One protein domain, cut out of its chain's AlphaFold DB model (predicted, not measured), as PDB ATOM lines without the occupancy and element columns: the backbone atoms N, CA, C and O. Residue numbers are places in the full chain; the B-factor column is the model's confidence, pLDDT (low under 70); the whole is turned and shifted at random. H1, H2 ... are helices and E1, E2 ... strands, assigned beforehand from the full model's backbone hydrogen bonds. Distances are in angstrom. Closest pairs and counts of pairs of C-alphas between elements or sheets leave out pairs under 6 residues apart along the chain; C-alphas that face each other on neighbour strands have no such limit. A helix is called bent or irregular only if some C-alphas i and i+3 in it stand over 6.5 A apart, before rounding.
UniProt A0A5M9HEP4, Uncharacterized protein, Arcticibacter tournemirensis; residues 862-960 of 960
ATOM      1  N   PHE A 862     390.955 267.261 278.226       90.00
ATOM      2  CA  PHE A 862     391.344 267.692 276.880       90.00
ATOM      3  C   PHE A 862     390.929 266.637 275.859       90.00
ATOM      4  O   PHE A 862     391.457 265.524 275.853       90.00
ATOM      5  N   ALA A 863     389.970 266.992 275.008       90.38
ATOM      6  CA  ALA A 863     389.373 266.092 274.036       90.38
ATOM      7  C   ALA A 863     389.859 266.426 272.620       90.38
ATOM      8  O   ALA A 863     389.898 267.593 272.227       90.38
ATOM      9  N   ASN A 864     390.207 265.399 271.842       94.06
ATOM     10  CA  ASN A 864     390.660 265.559 270.459       94.06
ATOM     11  C   ASN A 864     389.477 265.461 269.495       94.06
ATOM     12  O   ASN A 864     388.781 264.452 269.492       94.06
ATOM     13  N   ASN A 865     389.256 266.470 268.659       93.75
ATOM     14  CA  ASN A 865     388.198 266.475 267.654       93.75
ATOM     15  C   ASN A 865     388.727 265.940 266.318       93.75
ATOM     16  O   ASN A 865     389.363 266.670 265.566       93.75
ATOM     17  N   PHE A 866     388.425 264.683 265.994       89.69
ATOM     18  CA  PHE A 866     388.756 264.084 264.692       89.69
ATOM     19  C   PHE A 866     387.595 264.143 263.688       89.69
ATOM     20  O   PHE A 866     387.609 263.451 262.672       89.69
ATOM     21  N   THR A 867     386.557 264.931 263.975       86.31
ATOM     22  CA  THR A 867     385.416 265.103 263.069       86.31
ATOM     23  C   THR A 867     385.698 266.178 262.021       86.31
ATOM     24  O   THR A 867     386.636 266.960 262.148       86.31
ATOM     25  N   SER A 868     384.868 266.240 260.977       88.75
ATOM     26  CA  SER A 868     384.993 267.219 259.889       88.75
ATOM     27  C   SER A 868     384.460 268.616 260.229       88.75
ATOM     28  O   SER A 868     384.477 269.487 259.363       88.75
ATOM     29  N   ALA A 869     383.960 268.839 261.450       91.44
ATOM     30  CA  ALA A 869     383.425 270.123 261.894       91.44
ATOM     31  C   ALA A 869     384.049 270.559 263.225       91.44
ATOM     32  O   ALA A 869     384.372 269.733 264.076       91.44
ATOM     33  N   THR A 870     384.203 271.869 263.420       95.00
ATOM     34  CA  THR A 870     384.615 272.442 264.707       95.00
ATOM     35  C   THR A 870     383.519 272.208 265.747       95.00
ATOM     36  O   THR A 870     382.353 272.506 265.492       95.00
ATOM     37  N   ILE A 871     383.886 271.712 266.931       93.25
ATOM     38  CA  ILE A 871     382.979 271.688 268.086       93.25
ATOM     39  C   ILE A 871     382.999 273.092 268.676       93.25
ATOM     40  O   ILE A 871     384.036 273.534 269.166       93.25
ATOM     41  N   VAL A 872     381.881 273.801 268.598       92.38
ATOM     42  CA  VAL A 872     381.794 275.186 269.072       92.38
ATOM     43  C   VAL A 872     381.806 275.215 270.600       92.38
ATOM     44  O   VAL A 872     381.239 274.334 271.254       92.38
ATOM     45  N   LYS A 873     382.435 276.235 271.179       89.31
ATOM     46  CA  LYS A 873     382.422 276.530 272.612       89.31
ATOM     47  C   LYS A 873     381.003 276.421 273.184       89.31
ATOM     48  O   LYS A 873     380.038 276.872 272.577       89.31
ATOM     49  N   PHE A 874     380.902 275.818 274.366       83.81
ATOM     50  CA  PHE A 874     379.673 275.502 275.100       83.81
ATOM     51  C   PHE A 874     378.760 274.436 274.480       83.81
ATOM     52  O   PHE A 874     377.695 274.151 275.028       83.81
ATOM     53  N   SER A 875     379.201 273.761 273.415       87.44
ATOM     54  CA  SER A 875     378.512 272.562 272.925       87.44
ATOM     55  C   SER A 875     378.631 271.410 273.931       87.44
ATOM     56  O   SER A 875     379.709 271.221 274.511       87.44
ATOM     57  N   PRO A 876     377.580 270.591 274.111       87.19
ATOM     58  CA  PRO A 876     377.698 269.318 274.809       87.19
ATOM     59  C   PRO A 876     378.592 268.373 273.987       87.19
ATOM     60  O   PRO A 876     378.485 268.297 272.762       87.19
ATOM     61  N   VAL A 877     379.497 267.660 274.647       89.25
ATOM     62  CA  VAL A 877     380.539 266.844 274.017       89.25
ATOM     63  C   VAL A 877     380.332 265.381 274.362       89.25
ATOM     64  O   VAL A 877     380.121 265.026 275.523       89.25
ATOM     65  N   LYS A 878     380.456 264.530 273.345       90.88
ATOM     66  CA  LYS A 878     380.554 263.080 273.473       90.88
ATOM     67  C   LYS A 878     381.910 262.564 273.020       90.88
ATOM     68  O   LYS A 878     382.568 263.210 272.204       90.88
ATOM     69  N   ILE A 879     382.285 261.376 273.484       87.38
ATOM     70  CA  ILE A 879     383.437 260.640 272.954       87.38
ATOM     71  C   ILE A 879     382.950 259.432 272.153       87.38
ATOM     72  O   ILE A 879     382.290 258.540 272.682       87.38
ATOM     73  N   VAL A 880     383.306 259.395 270.869       84.38
ATOM     74  CA  VAL A 880     383.035 258.279 269.955       84.38
ATOM     75  C   VAL A 880     384.363 257.798 269.398       84.38
ATOM     76  O   VAL A 880     385.095 258.564 268.777       84.38
ATOM     77  N   SER A 881     384.700 256.532 269.646       85.50
ATOM     78  CA  SER A 881     385.949 255.919 269.165       85.50
ATOM     79  C   SER A 881     387.214 256.713 269.543       85.50
ATOM     80  O   SER A 881     388.152 256.813 268.758       85.50
ATOM     81  N   GLY A 882     387.232 257.310 270.741       82.31
ATOM     82  CA  GLY A 882     388.349 258.128 271.234       82.31
ATOM     83  C   GLY A 882     388.405 259.562 270.689       82.31
ATOM     84  O   GLY A 882     389.319 260.298 271.053       82.31
ATOM     85  N   ALA A 883     387.440 259.974 269.859       88.00
ATOM     86  CA  ALA A 883     387.317 261.327 269.322       88.00
ATOM     87  C   ALA A 883     386.163 262.097 269.979       88.00
ATOM     88  O   ALA A 883     385.079 261.550 270.187       88.00
ATOM     89  N   ALA A 884     386.373 263.384 270.236       92.00
ATOM     90  CA  ALA A 884     385.342 264.340 270.605       92.00
ATOM     91  C   ALA A 884     384.395 264.604 269.434       92.00
ATOM     92  O   ALA A 884     384.832 264.792 268.300       92.00
ATOM     93  N   SER A 885     383.101 264.664 269.725       92.12
ATOM     94  CA  SER A 885     382.043 265.091 268.808       92.12
ATOM     95  C   SER A 885     380.948 265.814 269.598       92.12
ATOM     96  O   SER A 885     380.915 265.725 270.826       92.12
ATOM     97  N   VAL A 886     380.047 266.529 268.923       90.94
ATOM     98  CA  VAL A 886     378.884 267.145 269.577       90.94
ATOM     99  C   VAL A 886     377.915 266.044 270.023       90.94
ATOM    100  O   VAL A 886     377.607 265.131 269.252       90.94
ATOM    101  N   PHE A 887     377.453 266.109 271.272       85.62
ATOM    102  CA  PHE A 887     376.392 265.242 271.781       85.62
ATOM    103  C   PHE A 887     375.030 265.767 271.304       85.62
ATOM    104  O   PHE A 887     374.675 266.921 271.534       85.62
ATOM    105  N   MET A 888     374.256 264.909 270.653       82.56
ATOM    106  CA  MET A 888     372.982 265.216 270.011       82.56
ATOM    107  C   MET A 888     371.839 264.441 270.674       82.56
ATOM    108  O   MET A 888     372.037 263.421 271.335       82.56
ATOM    109  N   LEU A 889     370.606 264.907 270.475       73.25
ATOM    110  CA  LEU A 889     369.423 264.185 270.940       73.25
ATOM    111  C   LEU A 889     369.361 262.787 270.296       73.25
ATOM    112  O   LEU A 889     369.476 262.656 269.079       73.25
ATOM    113  N   GLY A 890     369.165 261.754 271.117       73.25
ATOM    114  CA  GLY A 890     369.156 260.352 270.683       73.25
ATOM    115  C   GLY A 890     370.511 259.644 270.785       73.25
ATOM    116  O   GLY A 890     370.553 258.422 270.650       73.25
ATOM    117  N   ASP A 891     371.597 260.368 271.075       77.44
ATOM    118  CA  ASP A 891     372.870 259.737 271.416       77.44
ATOM    119  C   ASP A 891     372.770 258.936 272.718       77.44
ATOM    120  O   ASP A 891     372.024 259.268 273.644       77.44
ATOM    121  N   ASN A 892     373.566 257.869 272.804       79.38
ATOM    122  CA  ASN A 892     373.687 257.103 274.035       79.38
ATOM    123  C   ASN A 892     374.299 257.996 275.120       79.38
ATOM    124  O   ASN A 892     375.442 258.434 274.979       79.38
ATOM    125  N   ILE A 893     373.562 258.220 276.209       72.69
ATOM    126  CA  ILE A 893     373.977 259.080 277.324       72.69
ATOM    127  C   ILE A 893     375.345 258.697 277.904       72.69
ATOM    128  O   ILE A 893     376.094 259.575 278.307       72.69
ATOM    129  N   ASN A 894     375.739 257.422 277.834       74.25
ATOM    130  CA  ASN A 894     377.049 256.956 278.302       74.25
ATOM    131  C   ASN A 894     378.225 257.488 277.468       74.25
ATOM    132  O   ASN A 894     379.377 257.335 277.860       74.25
ATOM    133  N   THR A 895     377.953 258.060 276.293       83.44
ATOM    134  CA  THR A 895     378.972 258.711 275.463       83.44
ATOM    135  C   THR A 895     379.139 260.185 275.801       83.44
ATOM    136  O   THR A 895     380.130 260.765 275.369       83.44
ATOM    137  N   PHE A 896     378.216 260.785 276.563       84.94
ATOM    138  CA  PHE A 896     378.343 262.157 277.047       84.94
ATOM    139  C   PHE A 896     379.544 262.266 277.981       84.94
ATOM    140  O   PHE A 896     379.700 261.475 278.907       84.94
ATOM    141  N   VAL A 897     380.391 263.258 277.728       84.25
ATOM    142  CA  VAL A 897     381.605 263.496 278.511       84.25
ATOM    143  C   VAL A 897     381.600 264.865 279.160       84.25
ATOM    144  O   VAL A 897     382.175 265.008 280.233       84.25
ATOM    145  N   GLY A 898     380.951 265.871 278.572       86.06
ATOM    146  CA  GLY A 898     380.961 267.198 279.172       86.06
ATOM    147  C   GLY A 898     380.516 268.326 278.255       86.06
ATOM    148  O   GLY A 898     379.732 268.120 277.339       86.06
ATOM    149  N   ILE A 899     381.022 269.532 278.499       86.50
ATOM    150  CA  ILE A 899     380.714 270.757 277.751       86.50
ATOM    151  C   ILE A 899     382.022 271.405 277.298       86.50
ATOM    152  O   ILE A 899     382.925 271.611 278.106       86.50
ATOM    153  N   ALA A 900     382.144 271.745 276.017       89.00
ATOM    154  CA  ALA A 900     383.336 272.403 275.487       89.00
ATOM    155  C   ALA A 900     383.532 273.796 276.121       89.00
ATOM    156  O   ALA A 900     382.603 274.597 276.168       89.00
ATOM    157  N   LEU A 901     384.740 274.119 276.588       85.56
ATOM    158  CA  LEU A 901     385.075 275.442 277.145       85.56
ATOM    159  C   LEU A 901     385.650 276.409 276.104       85.56
ATOM    160  O   LEU A 901     385.688 277.622 276.324       85.56
ATOM    161  N   VAL A 902     386.085 275.872 274.969       90.25
ATOM    162  CA  VAL A 902     386.650 276.585 273.821       90.25
ATOM    163  C   VAL A 902     386.165 275.922 272.538       90.25
ATOM    164  O   VAL A 902     385.698 274.782 272.577       90.25
ATOM    165  N   ASP A 903     386.302 276.610 271.408       94.44
ATOM    166  CA  ASP A 903     386.144 275.959 270.112       94.44
ATOM    167  C   ASP A 903     387.216 274.873 269.966       94.44
ATOM    168  O   ASP A 903     388.403 275.127 270.178       94.44
ATOM    169  N   ILE A 904     386.806 273.657 269.609       95.44
ATOM    170  CA  ILE A 904     387.709 272.536 269.346       95.44
ATOM    171  C   ILE A 904     387.790 272.360 267.826       95.44
ATOM    172  O   ILE A 904     386.858 271.799 267.234       95.44
ATOM    173  N   PRO A 905     388.852 272.858 267.164       95.62
ATOM    174  CA  PRO A 905     388.936 272.845 265.709       95.62
ATOM    175  C   PRO A 905     389.014 271.419 265.159       95.62
ATOM    176  O   PRO A 905     389.376 270.480 265.868       95.62
ATOM    177  N   VAL A 906     388.687 271.269 263.877       95.00
ATOM    178  CA  VAL A 906     388.869 270.019 263.123       95.00
ATOM    179  C   VAL A 906     390.318 269.541 263.241       95.00
ATOM    180  O   VAL A 906     391.246 270.308 262.985       95.00
ATOM    181  N   ASN A 907     390.509 268.277 263.621       92.75
ATOM    182  CA  ASN A 907     391.807 267.658 263.925       92.75
ATOM    183  C   ASN A 907     392.599 268.350 265.052       92.75
ATOM    184  O   ASN A 907     393.818 268.204 265.137       92.75
ATOM    185  N   GLY A 908     391.919 269.109 265.910       94.06
ATOM    186  CA  GLY A 908     392.502 269.804 267.052       94.06
ATOM    187  C   GLY A 908     392.195 269.145 268.391       94.06
ATOM    188  O   GLY A 908     391.514 268.124 268.475       94.06
ATOM    189  N   SER A 909     392.681 269.774 269.457       95.25
ATOM    190  CA  SER A 909     392.370 269.421 270.842       95.25
ATOM    191  C   SER A 909     391.836 270.644 271.571       95.25
ATOM    192  O   SER A 909     392.216 271.771 271.251       95.25
ATOM    193  N   GLY A 910     390.952 270.434 272.539       93.00
ATOM    194  CA  GLY A 910     390.351 271.522 273.297       93.00
ATOM    195  C   GLY A 910     389.826 271.066 274.647       93.00
ATOM    196  O   GLY A 910     389.580 269.883 274.880       93.00
ATOM    197  N   ALA A 911     389.693 272.029 275.555       91.19
ATOM    198  CA  ALA A 911     389.236 271.790 276.913       91.19
ATOM    199  C   ALA A 911     387.722 271.532 276.947       91.19
ATOM    200  O   ALA A 911     386.928 272.323 276.434       91.19
ATOM    201  N   VAL A 912     387.331 270.450 277.608       87.50
ATOM    202  CA  VAL A 912     385.954 270.042 277.888       87.50
ATOM    203  C   VAL A 912     385.786 270.017 279.397       87.50
ATOM    204  O   VAL A 912     386.530 269.330 280.090       87.50
ATOM    205  N   ARG A 913     384.814 270.759 279.923       83.94
ATOM    206  CA  ARG A 913     384.422 270.641 281.324       83.94
ATOM    207  C   ARG A 913     383.626 269.348 281.479       83.94
ATOM    208  O   ARG A 913     382.674 269.167 280.741       83.94
ATOM    209  N   VAL A 914     384.021 268.434 282.353       79.44
ATOM    210  CA  VAL A 914     383.407 267.096 282.518       79.44
ATOM    211  C   VAL A 914     382.624 266.954 283.820       79.44
ATOM    212  O   VAL A 914     381.846 266.025 284.001       79.44
ATOM    213  N   SER A 915     382.815 267.895 284.735       68.50
ATOM    214  CA  SER A 915     382.086 268.009 285.994       68.50
ATOM    215  C   SER A 915     382.152 269.458 286.476       68.50
ATOM    216  O   SER A 915     382.846 270.273 285.871       68.50
ATOM    217  N   GLY A 916     381.464 269.792 287.567       66.38
ATOM    218  CA  GLY A 916     381.663 271.078 288.238       66.38
ATOM    219  C   GLY A 916     380.570 272.099 288.036       66.38
ATOM    220  O   GLY A 916     379.401 271.749 287.965       66.38
ATOM    221  N   TYR A 917     380.929 273.375 287.982       67.44
ATOM    222  CA  TYR A 917     379.960 274.456 287.813       67.44
ATOM    223  C   TYR A 917     379.980 274.997 286.393       67.44
ATOM    224  O   TYR A 917     381.046 275.101 285.797       67.44
ATOM    225  N   ILE A 918     378.833 275.374 285.838       65.44
ATOM    226  CA  ILE A 918     378.778 276.168 284.605       65.44
ATOM    227  C   ILE A 918     377.770 277.294 284.784       65.44
ATOM    228  O   ILE A 918     376.673 277.076 285.295       65.44
ATOM    229  N   ASP A 919     378.173 278.500 284.399       63.72
ATOM    230  CA  ASP A 919     377.277 279.650 284.392       63.72
ATOM    231  C   ASP A 919     376.176 279.411 283.350       63.72
ATOM    232  O   ASP A 919     376.466 279.102 282.190       63.72
ATOM    233  N   ALA A 920     374.913 279.539 283.758       65.56
ATOM    234  CA  ALA A 920     373.777 279.354 282.863       65.56
ATOM    235  C   ALA A 920     373.821 280.325 281.667       65.56
ATOM    236  O   ALA A 920     373.443 279.954 280.555       65.56
ATOM    237  N   THR A 921     374.351 281.537 281.852       65.62
ATOM    238  CA  THR A 921     374.458 282.538 280.780       65.62
ATOM    239  C   THR A 921     375.422 282.113 279.675       65.62
ATOM    240  O   THR A 921     375.176 282.413 278.506       65.62
ATOM    241  N   TYR A 922     376.463 281.336 279.997       67.25
ATOM    242  CA  TYR A 922     377.354 280.740 278.997       67.25
ATOM    243  C   TYR A 922     376.641 279.724 278.108       67.25
ATOM    244  O   TYR A 922     377.003 279.558 276.947       67.25
ATOM    245  N   LEU A 923     375.588 279.095 278.621       70.31
ATOM    246  CA  LEU A 923     374.723 278.210 277.850       70.31
ATOM    247  C   LEU A 923     373.606 278.967 277.113       70.31
ATOM    248  O   LEU A 923     372.739 278.336 276.517       70.31
ATOM    249  N   GLY A 924     373.599 280.305 277.156       69.88
ATOM    250  CA  GLY A 924     372.520 281.126 276.602       69.88
ATOM    251  C   GLY A 924     371.214 281.013 277.392       69.88
ATOM    252  O   GLY A 924     370.142 281.282 276.850       69.88
ATOM    253  N   LEU A 925     371.283 280.594 278.659       66.88
ATOM    254  CA  LEU A 925     370.118 280.324 279.488       66.88
ATOM    255  C   LEU A 925     369.887 281.403 280.534       66.88
ATOM    256  O   LEU A 925     370.793 281.831 281.243       66.88
ATOM    257  N   THR A 926     368.621 281.785 280.679       68.06
ATOM    258  CA  THR A 926     368.128 282.507 281.852       68.06
ATOM    259  C   THR A 926     367.536 281.484 282.815       68.06
ATOM    260  O   THR A 926     366.422 280.998 282.605       68.06
ATOM    261  N   ALA A 927     368.297 281.130 283.849       60.25
ATOM    262  CA  ALA A 927     367.861 280.233 284.912       60.25
ATOM    263  C   ALA A 927     367.749 280.996 286.239       60.25
ATOM    264  O   ALA A 927     368.513 281.920 286.507       60.25
ATOM    265  N   VAL A 928     366.782 280.615 287.065       58.84
ATOM    266  CA  VAL A 928     366.685 280.993 288.477       58.84
ATOM    267  C   VAL A 928     366.989 279.776 289.342       58.84
ATOM    268  O   VAL A 928     366.873 278.630 288.902       58.84
ATOM    269  N   SER A 929     367.367 280.013 290.598       52.47
ATOM    270  CA  SER A 929     367.645 278.929 291.540       52.47
ATOM    271  C   SER A 929     366.461 277.957 291.637       52.47
ATOM    272  O   SER A 929     365.321 278.379 291.830       52.47
ATOM    273  N   GLY A 930     366.738 276.657 291.496       50.00
ATOM    274  CA  GLY A 930     365.725 275.596 291.486       50.00
ATOM    275  C   GLY A 930     365.243 275.181 290.092       50.00
ATOM    276  O   GLY A 930     364.576 274.152 289.973       50.00
ATOM    277  N   ASP A 931     365.613 275.913 289.038       52.88
ATOM    278  CA  ASP A 931     365.359 275.475 287.669       52.88
ATOM    279  C   ASP A 931     366.114 274.179 287.360       52.88
ATOM    280  O   ASP A 931     367.291 274.014 287.680       52.88
ATOM    281  N   THR A 932     365.428 273.247 286.698       56.12
ATOM    282  CA  THR A 932     366.059 272.040 286.158       56.12
ATOM    283  C   THR A 932     366.405 272.286 284.697       56.12
ATOM    284  O   THR A 932     365.560 272.759 283.933       56.12
ATOM    285  N   LEU A 933     367.626 271.946 284.286       61.12
ATOM    286  CA  LEU A 933     368.002 271.956 282.875       61.12
ATOM    287  C   LEU A 933     367.933 270.559 282.279       61.12
ATOM    288  O   LEU A 933     368.230 269.565 282.941       61.12
ATOM    289  N   CYS A 934     367.581 270.496 281.004       63.59
ATOM    290  CA  CYS A 934     367.764 269.311 280.183       63.59
ATOM    291  C   CYS A 934     368.510 269.675 278.900       63.59
ATOM    292  O   CYS A 934     368.606 270.843 278.530       63.59
ATOM    293  N   LEU A 935     369.051 268.662 278.232       65.38
ATOM    294  CA  LEU A 935     369.548 268.809 276.875       65.38
ATOM    295  C   LEU A 935     368.404 268.498 275.903       65.38
ATOM    296  O   LEU A 935     367.877 267.385 275.916       65.38
ATOM    297  N   ASP A 936     368.023 269.466 275.074       62.41
ATOM    298  CA  ASP A 936     367.043 269.309 274.002       62.41
ATOM    299  C   ASP A 936     367.701 269.655 272.667       62.41
ATOM    300  O   ASP A 936     368.268 270.732 272.490       62.41
ATOM    301  N   SER A 937     367.658 268.711 271.726       64.44
ATOM    302  CA  SER A 937     368.150 268.915 270.359       64.44
ATOM    303  C   SER A 937     369.604 269.423 270.277       64.44
ATOM    304  O   SER A 937     369.958 270.171 269.370       64.44
ATOM    305  N   GLY A 938     370.461 268.999 271.216       59.78
ATOM    306  CA  GLY A 938     371.879 269.386 271.274       59.78
ATOM    307  C   GLY A 938     372.155 270.733 271.955       59.78
ATOM    308  O   GLY A 938     373.301 271.172 271.980       59.78
ATOM    309  N   VAL A 939     371.139 271.372 272.539       67.38
ATOM    310  CA  VAL A 939     371.255 272.635 273.281       67.38
ATOM    311  C   VAL A 939     370.714 272.434 274.696       67.38
ATOM    312  O   VAL A 939     369.762 271.684 274.910       67.38
ATOM    313  N   PHE A 940     371.318 273.073 275.697       72.00
ATOM    314  CA  PHE A 940     370.730 273.078 277.035       72.00
ATOM    315  C   PHE A 940     369.495 273.978 277.037       72.00
ATOM    316  O   PHE A 940     369.552 275.091 276.529       72.00
ATOM    317  N   VAL A 941     368.388 273.514 277.616       68.44
ATOM    318  CA  VAL A 941     367.142 274.279 277.759       68.44
ATOM    319  C   VAL A 941     366.617 274.198 279.190       68.44
ATOM    320  O   VAL A 941     366.805 273.201 279.894       68.44
ATOM    321  N   LYS A 942     365.937 275.261 279.631       68.62
ATOM    322  CA  LYS A 942     365.208 275.277 280.904       68.62
ATOM    323  C   LYS A 942     363.982 274.378 280.793       68.62
ATOM    324  O   LYS A 942     363.118 274.598 279.946       68.62
ATOM    325  N   ASN A 943     363.874 273.388 281.671       61.47
ATOM    326  CA  ASN A 943     362.753 272.464 281.659       61.47
ATOM    327  C   ASN A 943     361.620 273.008 282.546       61.47
ATOM    328  O   ASN A 943     361.684 272.931 283.770       61.47
ATOM    329  N   GLY A 944     360.577 273.583 281.935       39.19
ATOM    330  CA  GLY A 944     359.397 274.108 282.648       39.19
ATOM    331  C   GLY A 944     358.444 273.032 283.189       39.19
ATOM    332  O   GLY A 944     357.462 273.345 283.855       39.19
ATOM    333  N   ILE A 945     358.714 271.759 282.901       34.59
ATOM    334  CA  ILE A 945     357.927 270.607 283.339       34.59
ATOM    335  C   ILE A 945     358.916 269.611 283.942       34.59
ATOM    336  O   ILE A 945     359.974 269.384 283.369       34.59
ATOM    337  N   ASN A 946     358.568 268.998 285.077       31.75
ATOM    338  CA  ASN A 946     359.295 267.894 285.716       31.75
ATOM    339  C   ASN A 946     359.429 266.663 284.781       31.75
ATOM    340  O   ASN A 946     358.905 265.590 285.069       31.75
ATOM    341  N   LYS A 947     360.148 266.760 283.658       29.44
ATOM    342  CA  LYS A 947     360.765 265.589 283.041       29.44
ATOM    343  C   LYS A 947     362.066 265.380 283.795       29.44
ATOM    344  O   LYS A 947     363.089 265.970 283.459       29.44
ATOM    345  N   ARG A 948     361.998 264.565 284.852       28.58
ATOM    346  CA  ARG A 948     363.187 263.942 285.435       28.58
ATOM    347  C   ARG A 948     363.857 263.148 284.319       28.58
ATOM    348  O   ARG A 948     363.453 262.025 284.029       28.58
ATOM    349  N   GLY A 949     364.859 263.741 283.681       26.34
ATOM    350  CA  GLY A 949     365.913 262.958 283.065       26.34
ATOM    351  C   GLY A 949     366.640 262.273 284.210       26.34
ATOM    352  O   GLY A 949     367.475 262.890 284.863       26.34
ATOM    353  N   TYR A 950     366.252 261.037 284.518       26.95
ATOM    354  CA  TYR A 950     367.112 260.158 285.294       26.95
ATOM    355  C   TYR A 950     368.414 260.020 284.509       26.95
ATOM    356  O   TYR A 950     368.437 259.493 283.400       26.95
ATOM    357  N   CYS A 951     369.482 260.538 285.085       28.28
ATOM    358  CA  CYS A 951     370.843 260.222 284.711       28.28
ATOM    359  C   CYS A 951     371.533 259.834 286.014       28.28
ATOM    360  O   CYS A 951     372.287 260.592 286.614       28.28
ATOM    361  N   ASP A 952     371.196 258.641 286.495       27.62
ATOM    362  CA  ASP A 952     372.098 257.916 287.373       27.62
ATOM    363  C   ASP A 952     373.336 257.600 286.532       27.62
ATOM    364  O   ASP A 952     373.268 256.729 285.679       27.62
ATOM    365  N   TYR A 953     374.385 258.418 286.648       32.38
ATOM    366  CA  TYR A 953     375.808 258.050 286.696       32.38
ATOM    367  C   TYR A 953     376.679 259.316 286.543       32.38
ATOM    368  O   TYR A 953     376.776 259.914 285.480       32.38
ATOM    369  N   ALA A 954     377.283 259.705 287.673       28.97
ATOM    370  CA  ALA A 954     378.534 260.450 287.860       28.97
ATOM    371  C   ALA A 954     378.890 261.580 286.867       28.97
ATOM    372  O   ALA A 954     379.592 261.356 285.888       28.97
ATOM    373  N   GLY A 955     378.546 262.820 287.230       32.75
ATOM    374  CA  GLY A 955     379.169 264.019 286.652       32.75
ATOM    375  C   GLY A 955     378.182 265.105 286.245       32.75
ATOM    376  O   GLY A 955     378.226 265.579 285.118       32.75
ATOM    377  N   PHE A 956     377.269 265.512 287.133       41.12
ATOM    378  CA  PHE A 956     376.427 266.665 286.818       41.12
ATOM    379  C   PHE A 956     377.141 267.973 287.096       41.12
ATOM    380  O   PHE A 956     377.671 268.204 288.187       41.12
ATOM    381  N   PHE A 957     377.074 268.842 286.094       43.31
ATOM    382  CA  PHE A 957     377.268 270.259 286.279       43.31
ATOM    383  C   PHE A 957     376.219 270.782 287.256       43.31
ATOM    384  O   PHE A 957     375.022 270.573 287.054       43.31
ATOM    385  N   LYS A 958     376.643 271.481 288.301       40.88
ATOM    386  CA  LYS A 958     375.744 272.325 289.077       40.88
ATOM    387  C   LYS A 958     375.640 273.661 288.365       40.88
ATOM    388  O   LYS A 958     376.647 274.329 288.136       40.88
ATOM    389  N   LEU A 959     374.425 274.041 288.002       40.22
ATOM    390  CA  LEU A 959     374.174 275.400 287.549       40.22
ATOM    391  C   LEU A 959     374.150 276.321 288.753       40.22
ATOM    392  O   LEU A 959     373.633 275.947 289.811       40.22
ATOM    393  N   ILE A 960     374.762 277.484 288.577       39.91
ATOM    394  CA  ILE A 960     374.756 278.568 289.557       39.91
ATOM    395  C   ILE A 960     373.637 279.526 289.193       39.91
ATOM    396  O   ILE A 960     373.548 279.865 287.990       39.91
TER     397      ILE A 960
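What this domain is: This is residues 862 to 960 of the 960 residues of an uncharacterized protein of Arcticibacter tournemirensis (UniProt A0A5M9HEP4). Two lobes follow each other along the longest axis: a five-stranded sheet, E1 to E5, curled like part of a barrel with its edge strands E1 and E3 near each other, and a looser lobe made of the hairpin E7 and E8, the short strand pair E6 and E9, the small helix H1 and a wide loop, residues 944 to 956. The printed part has 99 residues, with nine named strands and one named helix in the order E1 E2 E3 E4 E5 E6 H1 E7 E8 E9; the class is mostly strand, with 44 residues in named elements, under half. The large sheet has the order E1, E5, E4, E2, E3 and is antiparallel throughout; E7 and E8 are antiparallel, E6 and E9 parallel. The whole is compact, with a radius of gyration of the C-alphas of 13.2 A, and elongated, spanning 38 by 25 by 22 A.

How they stand to each other: E1, residues 862 to 865, is antiparallel to E5, residues 908 to 913, with N 865 and O 908 2.8 A apart, within hydrogen-bond range. E2, residues 876 to 880, and E3, residues 883 to 886, form a hairpin, with N 878 and O 885 at 2.8 A. E4, residues 896 to 900, is antiparallel to E2, with N 877 and O 898 at 2.7 A. E4 also forms a hairpin with E5, with N 899 and O 913 at 2.8 A. The pairing is staggered: E5 pairs with E1 over residues 908 to 911 and with E4 over 912 to 913. This is a folded sheet, one sheet bent back on itself into two leaves: E1 and E5 face E2 and E3, with E4 as the hinge. The closest C-alphas of the edge strands E1 and E3 are those of Asn 865 and Ala 884, 4.6 A apart. E6, residues 916 to 918, meets E5 only through their link. It is parallel to E9, residues 957 to 959, with N 958 and O 916 at 2.8 A. H1, residues 920 to 923, is not on the large sheet and is too short for an O i to N i+4 pair; its one O i to N i+3 pair is within range. E7, residues 932 to 936, and E8, residues 939 to 943, form a hairpin, with N 936 and O 939 at 2.8 A. The closest C-alphas of H1 and E8 are those of Leu 923 and Phe 940, 6.6 A apart. Between E2 and E8 the closest are those of Pro 876 and Val 939, 7.4 A.

Where its parts are: E1 begins at C-alpha 862, (391.344, 267.692, 276.880), and measures 9.8 A. E2 measures 13.2 A, E3 10.2 A, E4 11.5 A and E5, the longest strand by residues, 16.4 A. E5 ends at C-alpha 913, (384.422, 270.641, 281.324). E7 measures 12.5 A and E8 11.9 A; E6, H1 and E9 are shorter. E9 ends at C-alpha 959, (374.174, 275.400, 287.549).

The domain as a whole: The two C-alphas farthest apart, those of Asn 907 and Ile 945, are 39.2 A apart. The printed part has no cut and ends at residue 960, the chain's last. The link from E8 to E9, 13 residues, is long. The mean pLDDT of the printed part is 71.4; residues 915 to 922, 924 to 939 and 941 to 960 are under 70.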